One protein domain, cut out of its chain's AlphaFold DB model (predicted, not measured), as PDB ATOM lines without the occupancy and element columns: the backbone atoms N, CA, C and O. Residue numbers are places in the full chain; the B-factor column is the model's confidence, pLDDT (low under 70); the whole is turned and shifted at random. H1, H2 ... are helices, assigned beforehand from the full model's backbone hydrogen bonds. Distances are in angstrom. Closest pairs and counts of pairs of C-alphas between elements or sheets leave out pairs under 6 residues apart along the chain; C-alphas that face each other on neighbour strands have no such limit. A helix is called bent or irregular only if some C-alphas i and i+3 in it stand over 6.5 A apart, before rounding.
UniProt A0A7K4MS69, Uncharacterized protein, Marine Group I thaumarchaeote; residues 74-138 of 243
ATOM      1  N   PHE A  74      -1.804  -0.939  -1.237       84.56
ATOM      2  CA  PHE A  74      -2.205  -0.760  -2.625       84.56
ATOM      3  C   PHE A  74      -3.588  -1.364  -2.904       84.56
ATOM      4  O   PHE A  74      -4.426  -0.716  -3.528       84.56
ATOM      5  N   ASN A  75      -3.871  -2.559  -2.379       87.44
ATOM      6  CA  ASN A  75      -5.195  -3.177  -2.473       87.44
ATOM      7  C   ASN A  75      -6.281  -2.300  -1.841       87.44
ATOM      8  O   ASN A  75      -7.321  -2.076  -2.460       87.44
ATOM      9  N   ASN A  76      -6.027  -1.754  -0.650       87.50
ATOM     10  CA  ASN A  76      -6.959  -0.836   0.003       87.50
ATOM     11  C   ASN A  76      -7.197   0.423  -0.846       87.50
ATOM     12  O   ASN A  76      -8.341   0.822  -1.042       87.50
ATOM     13  N   ASP A  77      -6.146   1.003  -1.429       84.94
ATOM     14  CA  ASP A  77      -6.265   2.189  -2.286       84.94
ATOM     15  C   ASP A  77      -7.073   1.917  -3.559       84.94
ATOM     16  O   ASP A  77      -7.853   2.768  -4.001       84.94
ATOM     17  N   VAL A  78      -6.934   0.721  -4.138       86.69
ATOM     18  CA  VAL A  78      -7.761   0.270  -5.263       86.69
ATOM     19  C   VAL A  78      -9.238   0.223  -4.861       86.69
ATOM     20  O   VAL A  78     -10.083   0.750  -5.592       86.69
ATOM     21  N   ILE A  79      -9.548  -0.343  -3.691       87.62
ATOM     22  CA  ILE A  79     -10.916  -0.423  -3.157       87.62
ATOM     23  C   ILE A  79     -11.488   0.981  -2.917       87.62
ATOM     24  O   ILE A  79     -12.579   1.290  -3.406       87.62
ATOM     25  N   GLU A  80     -10.748   1.865  -2.240       88.31
ATOM     26  CA  GLU A  80     -11.164   3.256  -2.013       88.31
ATOM     27  C   GLU A  80     -11.434   3.984  -3.327       88.31
ATOM     28  O   GLU A  80     -12.438   4.688  -3.480       88.31
ATOM     29  N   LYS A  81     -10.555   3.800  -4.317       85.31
ATOM     30  CA  LYS A  81     -10.709   4.453  -5.614       85.31
ATOM     31  C   LYS A  81     -11.941   3.949  -6.354       85.31
ATOM     32  O   LYS A  81     -12.649   4.766  -6.949       85.31
ATOM     33  N   ALA A  82     -12.203   2.644  -6.314       86.25
ATOM     34  CA  ALA A  82     -13.390   2.044  -6.910       86.25
ATOM     35  C   ALA A  82     -14.670   2.579  -6.251       86.25
ATOM     36  O   ALA A  82     -15.583   3.019  -6.948       86.25
ATOM     37  N   LEU A  83     -14.704   2.645  -4.917       87.31
ATOM     38  CA  LEU A  83     -15.820   3.212  -4.156       87.31
ATOM     39  C   LEU A  83     -16.055   4.698  -4.458       87.31
ATOM     40  O   LEU A  83     -17.199   5.133  -4.579       87.31
ATOM     41  N   TYR A  84     -14.985   5.483  -4.602       86.12
ATOM     42  CA  TYR A  84     -15.084   6.906  -4.932       86.12
ATOM     43  C   TYR A  84     -15.611   7.144  -6.355       86.12
ATOM     44  O   TYR A  84     -16.393   8.065  -6.595       86.12
ATOM     45  N   ARG A  85     -15.166   6.329  -7.321       83.31
ATOM     46  CA  ARG A  85     -15.573   6.446  -8.730       83.31
ATOM     47  C   ARG A  85     -16.991   5.933  -8.968       83.31
ATOM     48  O   ARG A  85     -17.709   6.528  -9.769       83.31
ATOM     49  N   THR A  86     -17.396   4.883  -8.261       82.31
ATOM     50  CA  THR A  86     -18.695   4.238  -8.448       82.31
ATOM     51  C   THR A  86     -19.654   4.658  -7.341       82.31
ATOM     52  O   THR A  86     -19.693   4.083  -6.254       82.31
ATOM     53  N   LYS A  87     -20.479   5.670  -7.625       79.19
ATOM     54  CA  LYS A  87     -21.542   6.105  -6.710       79.19
ATOM     55  C   LYS A  87     -22.694   5.102  -6.738       79.19
ATOM     56  O   LYS A  87     -23.607   5.231  -7.545       79.19
ATOM     57  N   VAL A  88     -22.649   4.115  -5.849       83.50
ATOM     58  CA  VAL A  88     -23.749   3.164  -5.648       83.50
ATOM     59  C   VAL A  88     -24.739   3.758  -4.636       83.50
ATOM     60  O   VAL A  88     -24.396   3.856  -3.449       83.50
ATOM     61  N   PRO A  89     -25.941   4.198  -5.061       85.94
ATOM     62  CA  PRO A  89     -26.945   4.689  -4.130       85.94
ATOM     63  C   PRO A  89     -27.427   3.531  -3.252       85.94
ATOM     64  O   PRO A  89     -27.788   2.468  -3.753       85.94
ATOM     65  N   LEU A  90     -27.426   3.739  -1.936       89.31
ATOM     66  CA  LEU A  90     -27.958   2.779  -0.973       89.31
ATOM     67  C   LEU A  90     -29.228   3.343  -0.322       89.31
ATOM     68  O   LEU A  90     -29.262   4.538  -0.008       89.31
ATOM     69  N   PRO A  91     -30.258   2.513  -0.074       91.44
ATOM     70  CA  PRO A  91     -31.460   2.933   0.639       91.44
ATOM     71  C   PRO A  91     -31.168   3.032   2.145       91.44
ATOM     72  O   PRO A  91     -31.497   2.134   2.920       91.44
ATOM     73  N   ASN A  92     -30.512   4.122   2.558       88.75
ATOM     74  CA  ASN A  92     -29.909   4.218   3.889       88.75
ATOM     75  C   ASN A  92     -30.906   4.050   5.041       88.75
ATOM     76  O   ASN A  92     -30.646   3.290   5.968       88.75
ATOM     77  N   GLU A  93     -32.068   4.694   4.951       89.31
ATOM     78  CA  GLU A  93     -33.120   4.591   5.970       89.31
ATOM     79  C   GLU A  93     -33.631   3.158   6.142       89.31
ATOM     80  O   GLU A  93     -33.849   2.693   7.261       89.31
ATOM     81  N   PHE A  94     -33.788   2.431   5.034       90.31
ATOM     82  CA  PHE A  94     -34.203   1.035   5.072       90.31
ATOM     83  C   PHE A  94     -33.126   0.164   5.717       90.31
ATOM     84  O   PHE A  94     -33.435  -0.626   6.604       90.31
ATOM     85  N   LEU A  95     -31.863   0.334   5.314       89.50
ATOM     86  CA  LEU A  95     -30.752  -0.461   5.835       89.50
ATOM     87  C   LEU A  95     -30.538  -0.232   7.333       89.50
ATOM     88  O   LEU A  95     -30.362  -1.198   8.068       89.50
ATOM     89  N   LYS A  96     -30.626   1.015   7.806       87.94
ATOM     90  CA  LYS A  96     -30.551   1.332   9.239       87.94
ATOM     91  C   LYS A  96     -31.676   0.667  10.030       87.94
ATOM     92  O   LYS A  96     -31.414   0.023  11.042       87.94
ATOM     93  N   ARG A  97     -32.923   0.753   9.551       86.56
ATOM     94  CA  ARG A  97     -34.068   0.073  10.187       86.56
ATOM     95  C   ARG A  97     -33.896  -1.442  10.188       86.56
ATOM     96  O   ARG A  97     -34.120  -2.081  11.210       86.56
ATOM     97  N   TRP A  98     -33.451  -2.004   9.069       87.31
ATOM     98  CA  TRP A  98     -33.193  -3.433   8.931       87.31
ATOM     99  C   TRP A  98     -32.099  -3.922   9.886       87.31
ATOM    100  O   TRP A  98     -32.256  -4.978  10.492       87.31
ATOM    101  N   LEU A  99     -31.028  -3.150  10.091       84.75
ATOM    102  CA  LEU A  99     -29.969  -3.463  11.058       84.75
ATOM    103  C   LEU A  99     -30.479  -3.521  12.503       84.75
ATOM    104  O   LEU A  99     -30.040  -4.374  13.266       84.75
ATOM    105  N   ILE A 100     -31.419  -2.650  12.872       83.75
ATOM    106  CA  ILE A 100     -32.040  -2.666  14.203       83.75
ATOM    107  C   ILE A 100     -32.949  -3.890  14.342       83.75
ATOM    108  O   ILE A 100     -32.867  -4.615  15.329       83.75
ATOM    109  N   SER A 101     -33.797  -4.147  13.341       83.00
ATOM    110  CA  SER A 101     -34.779  -5.239  13.383       83.00
ATOM    111  C   SER A 101     -34.168  -6.633  13.246       83.00
ATOM    112  O   SER A 101     -34.738  -7.594  13.752       83.00
ATOM    113  N   SER A 102     -33.035  -6.763  12.556       79.88
ATOM    114  CA  SER A 102     -32.328  -8.041  12.389       79.88
ATOM    115  C   SER A 102     -31.463  -8.412  13.594       79.88
ATOM    116  O   SER A 102     -30.900  -9.506  13.624       79.88
ATOM    117  N   ASN A 103     -31.345  -7.527  14.588       69.88
ATOM    118  CA  ASN A 103     -30.495  -7.756  15.741       69.88
ATOM    119  C   ASN A 103     -31.287  -8.261  16.948       69.88
ATOM    120  O   ASN A 103     -32.149  -7.569  17.479       69.88
ATOM    121  N   GLU A 104     -30.932  -9.448  17.438       63.94
ATOM    122  CA  GLU A 104     -31.502 -10.006  18.671       63.94
ATOM    123  C   GLU A 104     -31.006  -9.270  19.932       63.94
ATOM    124  O   GLU A 104     -31.647  -9.314  20.982       63.94
ATOM    125  N   LYS A 105     -29.869  -8.565  19.847       64.00
ATOM    126  CA  LYS A 105     -29.286  -7.771  20.935       64.00
ATOM    127  C   LYS A 105     -29.563  -6.291  20.702       64.00
ATOM    128  O   LYS A 105     -28.659  -5.592  20.275       64.00
ATOM    129  N   ASN A 106     -30.797  -5.851  20.963       67.06
ATOM    130  CA  ASN A 106     -31.262  -4.452  21.048       67.06
ATOM    131  C   ASN A 106     -30.160  -3.380  20.847       67.06
ATOM    132  O   ASN A 106     -29.668  -2.805  21.820       67.06
ATOM    133  N   ILE A 107     -29.761  -3.129  19.594       74.69
ATOM    134  CA  ILE A 107     -28.812  -2.060  19.256       74.69
ATOM    135  C   ILE A 107     -29.591  -0.747  19.206       74.69
ATOM    136  O   ILE A 107     -30.702  -0.698  18.673       74.69
ATOM    137  N   THR A 108     -29.022   0.320  19.766       79.19
ATOM    138  CA  THR A 108     -29.651   1.646  19.730       79.19
ATOM    139  C   THR A 108     -29.445   2.331  18.377       79.19
ATOM    140  O   THR A 108     -28.477   2.066  17.666       79.19
ATOM    141  N   ILE A 109     -30.338   3.259  18.018       79.69
ATOM    142  CA  ILE A 109     -30.205   4.073  16.795       79.69
ATOM    143  C   ILE A 109     -28.855   4.801  16.752       79.69
ATOM    144  O   ILE A 109     -28.180   4.754  15.729       79.69
ATOM    145  N   ASP A 110     -28.417   5.366  17.879       82.75
ATOM    146  CA  ASP A 110     -27.141   6.084  17.968       82.75
ATOM    147  C   ASP A 110     -25.933   5.181  17.660       82.75
ATOM    148  O   ASP A 110     -24.965   5.609  17.032       82.75
ATOM    149  N   GLN A 111     -25.991   3.906  18.064       80.94
ATOM    150  CA  GLN A 111     -24.953   2.919  17.751       80.94
ATOM    151  C   GLN A 111     -24.964   2.534  16.271       80.94
ATOM    152  O   GLN A 111     -23.903   2.397  15.662       80.94
ATOM    153  N   VAL A 112     -26.154   2.384  15.680       84.00
ATOM    154  CA  VAL A 112     -26.278   2.129  14.241       84.00
ATOM    155  C   VAL A 112     -25.712   3.300  13.456       84.00
ATOM    156  O   VAL A 112     -24.915   3.070  12.555       84.00
ATOM    157  N   ASP A 113     -26.054   4.535  13.810       85.69
ATOM    158  CA  ASP A 113     -25.579   5.723  13.105       85.69
ATOM    159  C   ASP A 113     -24.056   5.882  13.170       85.69
ATOM    160  O   ASP A 113     -23.440   6.217  12.159       85.69
ATOM    161  N   ALA A 114     -23.433   5.566  14.309       86.19
ATOM    162  CA  ALA A 114     -21.982   5.641  14.469       86.19
ATOM    163  C   ALA A 114     -21.208   4.637  13.590       86.19
ATOM    164  O   ALA A 114     -20.089   4.928  13.161       86.19
ATOM    165  N   GLU A 115     -21.780   3.460  13.318       82.69
ATOM    166  CA  GLU A 115     -21.119   2.386  12.558       82.69
ATOM    167  C   GLU A 115     -21.670   2.219  11.125       82.69
ATOM    168  O   GLU A 115     -21.096   1.484  10.312       82.69
ATOM    169  N   TYR A 116     -22.753   2.930  10.780       87.88
ATOM    170  CA  TYR A 116     -23.456   2.793   9.505       87.88
ATOM    171  C   TYR A 116     -22.560   3.087   8.303       87.88
ATOM    172  O   TYR A 116     -22.638   2.381   7.300       87.88
ATOM    173  N   ASP A 117     -21.680   4.084   8.395       88.25
ATOM    174  CA  ASP A 117     -20.801   4.459   7.285       88.25
ATOM    175  C   ASP A 117     -19.854   3.317   6.890       88.25
ATOM    176  O   ASP A 117     -19.653   3.053   5.701       88.25
ATOM    177  N   GLY A 118     -19.323   2.583   7.876       87.00
ATOM    178  CA  GLY A 118     -18.481   1.409   7.638       87.00
ATOM    179  C   GLY A 118     -19.263   0.262   6.998       87.00
ATOM    180  O   GLY A 118     -18.804  -0.337   6.020       87.00
ATOM    181  N   PHE A 119     -20.477  -0.000   7.490       87.12
ATOM    182  CA  PHE A 119     -21.381  -0.984   6.895       87.12
ATOM    183  C   PHE A 119     -21.731  -0.619   5.447       87.12
ATOM    184  O   PHE A 119     -21.524  -1.424   4.542       87.12
ATOM    185  N   ALA A 120     -22.177   0.615   5.208       89.75
ATOM    186  CA  ALA A 120     -22.536   1.118   3.890       89.75
ATOM    187  C   ALA A 120     -21.362   1.003   2.911       89.75
ATOM    188  O   ALA A 120     -21.547   0.563   1.776       89.75
ATOM    189  N   LYS A 121     -20.143   1.339   3.348       90.06
ATOM    190  CA  LYS A 121     -18.923   1.184   2.548       90.06
ATOM    191  C   LYS A 121     -18.679  -0.276   2.154       90.06
ATOM    192  O   LYS A 121     -18.497  -0.555   0.968       90.06
ATOM    193  N   LYS A 122     -18.761  -1.208   3.110       89.00
ATOM    194  CA  LYS A 122     -18.636  -2.654   2.854       89.00
ATOM    195  C   LYS A 122     -19.718  -3.156   1.892       89.00
ATOM    196  O   LYS A 122     -19.406  -3.889   0.956       89.00
ATOM    197  N   THR A 123     -20.967  -2.729   2.072       91.25
ATOM    198  CA  THR A 123     -22.087  -3.099   1.195       91.25
ATOM    199  C   THR A 123     -21.888  -2.577  -0.225       91.25
ATOM    200  O   THR A 123     -22.064  -3.331  -1.180       91.25
ATOM    201  N   ARG A 124     -21.468  -1.317  -0.402       92.00
ATOM    202  CA  ARG A 124     -21.147  -0.780  -1.737       92.00
ATOM    203  C   ARG A 124     -20.024  -1.570  -2.393       92.00
ATOM    204  O   ARG A 124     -20.145  -1.903  -3.567       92.00
ATOM    205  N   TRP A 125     -18.971  -1.896  -1.643       92.69
ATOM    206  CA  TRP A 125     -17.871  -2.697  -2.170       92.69
ATOM    207  C   TRP A 125     -18.356  -4.069  -2.638       92.69
ATOM    208  O   TRP A 125     -18.074  -4.466  -3.763       92.69
ATOM    209  N   GLN A 126     -19.173  -4.751  -1.835       91.75
ATOM    210  CA  GLN A 126     -19.770  -6.032  -2.215       91.75
ATOM    211  C   GLN A 126     -20.585  -5.938  -3.514       91.75
ATOM    212  O   GLN A 126     -20.457  -6.804  -4.376       91.75
ATOM    213  N   LEU A 127     -21.378  -4.878  -3.693       92.94
ATOM    214  CA  LEU A 127     -22.144  -4.662  -4.925       92.94
ATOM    215  C   LEU A 127     -21.234  -4.429  -6.139       92.94
ATOM    216  O   LEU A 127     -21.467  -5.022  -7.191       92.94
ATOM    217  N   ILE A 128     -20.181  -3.619  -5.987       92.00
ATOM    218  CA  ILE A 128     -19.186  -3.379  -7.044       92.00
ATOM    219  C   ILE A 128     -18.508  -4.693  -7.440       92.00
ATOM    220  O   ILE A 128     -18.448  -5.012  -8.625       92.00
ATOM    221  N   LYS A 129     -18.053  -5.486  -6.461       92.81
ATOM    222  CA  LYS A 129     -17.441  -6.797  -6.714       92.81
ATOM    223  C   LYS A 129     -18.371  -7.716  -7.492       92.81
ATOM    224  O   LYS A 129     -17.968  -8.256  -8.516       92.81
ATOM    225  N   ASN A 130     -19.614  -7.863  -7.035       93.25
ATOM    226  CA  ASN A 130     -20.593  -8.732  -7.686       93.25
ATOM    227  C   ASN A 130     -20.847  -8.309  -9.138       93.25
ATOM    228  O   ASN A 130     -20.974  -9.168 -10.010       93.25
ATOM    229  N   GLN A 131     -20.877  -7.000  -9.403       92.19
ATOM    230  CA  GLN A 131     -21.011  -6.483 -10.760       92.19
ATOM    231  C   GLN A 131     -19.793  -6.839 -11.621       92.19
ATOM    232  O   GLN A 131     -19.972  -7.376 -12.709       92.19
ATOM    233  N   ILE A 132     -18.571  -6.628 -11.120       92.56
ATOM    234  CA  ILE A 132     -17.331  -6.963 -11.843       92.56
ATOM    235  C   ILE A 132     -17.262  -8.461 -12.150       92.56
ATOM    236  O   ILE A 132     -16.960  -8.832 -13.284       92.56
ATOM    237  N   ILE A 133     -17.570  -9.314 -11.167       93.31
ATOM    238  CA  ILE A 133     -17.590 -10.775 -11.328       93.31
ATOM    239  C   ILE A 133     -18.561 -11.171 -12.439       93.31
ATOM    240  O   ILE A 133     -18.209 -11.972 -13.303       93.31
ATOM    241  N   LYS A 134     -19.767 -10.592 -12.435       93.56
ATOM    242  CA  LYS A 134     -20.811 -10.904 -13.411       93.56
ATOM    243  C   LYS A 134     -20.472 -10.400 -14.814       93.56
ATOM    244  O   LYS A 134     -20.625 -11.153 -15.766       93.56
ATOM    245  N   GLU A 135     -20.039  -9.148 -14.949       93.56
ATOM    246  CA  GLU A 135     -19.752  -8.522 -16.249       93.56
ATOM    247  C   GLU A 135     -18.535  -9.126 -16.949       93.56
ATOM    248  O   GLU A 135     -18.489  -9.156 -18.174       93.56
ATOM    249  N   ASN A 136     -17.563  -9.612 -16.177       92.56
ATOM    250  CA  ASN A 136     -16.318 -10.170 -16.706       92.56
ATOM    251  C   ASN A 136     -16.266 -11.696 -16.618       92.56
ATOM    252  O   ASN A 136     -15.211 -12.281 -16.846       92.56
ATOM    253  N   GLU A 137     -17.387 -12.326 -16.257       92.94
ATOM    254  CA  GLU A 137     -17.526 -13.776 -16.109       92.94
ATOM    255  C   GLU A 137     -16.378 -14.406 -15.306       92.94
ATOM    256  O   GLU A 137     -15.852 -15.465 -15.660       92.94
ATOM    257  N   LEU A 138     -15.971 -13.744 -14.216       93.12
ATOM    258  CA  LEU A 138     -14.894 -14.243 -13.370       93.12
ATOM    259  C   LEU A 138     -15.352 -15.555 -12.733       93.12
ATOM    260  O   LEU A 138     -16.314 -15.587 -11.967       93.12
TER     261      LEU A 138
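AT A GLANCE: This is residues 74 to 138 of the 243 residues of an uncharacterized protein of Marine Group I thaumarchaeote (UniProt A0A7K4MS69). One long, kinked helix, H3, makes the length of this elongated domain, and two short helices pack on it at different places: H2 on its earlier part and H1 across its later part. Two stretches stick out: residues 101 to 106, of which 101 belongs to H2, and residues 131 to 137, of which 131 to 135 belong to H3. The 65 printed residues hold three named helices, in the order H1, H2, H3, and no named strand; the class is all helix. The whole is loose, with a radius of gyration of the C-alphas of 14.1 A and spans of 40 by 23 by 19 A.

IN THESE COORDINATES: Find C-alpha 74 at (-2.205, -0.760, -2.625); from there H1, residues 74 to 85, runs 16.4 A. Go on to C-alpha 92 at (-29.909, 4.218, 3.889), where H2, residues 92 to 101, begins. Next look for H3, residues 109 to 135, which runs 36.9 A to C-alpha 135 at (-19.752, -8.522, -16.249). It has a kink of 51 degrees near residue 116 and is irregular, with C-alphas 114 and 117 lying 7.4 A apart.

HOW THE PARTS SIT: Start from H3. Its residues 121 to 128 alone touch H1, through residues 79 to 83 of H1 alone; the closest C-alphas are those of Leu 83 and Trp 125, 6.6 A apart. The two lines are about perpendicular, at 85 degrees. Residues 109 to 120 of H3 alone touch H2, with the C-alphas of Lys 96 and Val 112 closest at 6.6 A. H2 and H3 run opposite ways at a steep tilt of 67 degrees, only just short of about perpendicular. H1 and H2 are apart. In H1 and H2 every O i to N i+4 pair is within hydrogen-bond range; in H3, 21 of 23 are.

THE WHOLE: The C-alphas of Asn 106 and Asn 136, the two farthest apart, are 41.0 A from each other. The printed part has no cut, and both links, H1 to H2 and H2 to H3, are short. Residues 101 to 106 stand free, and so do residues 131 to 137, of which 131 to 135 belong to H3. The mean pLDDT of the printed part is 86.2; look at residues 103 to 106 for the values under 70.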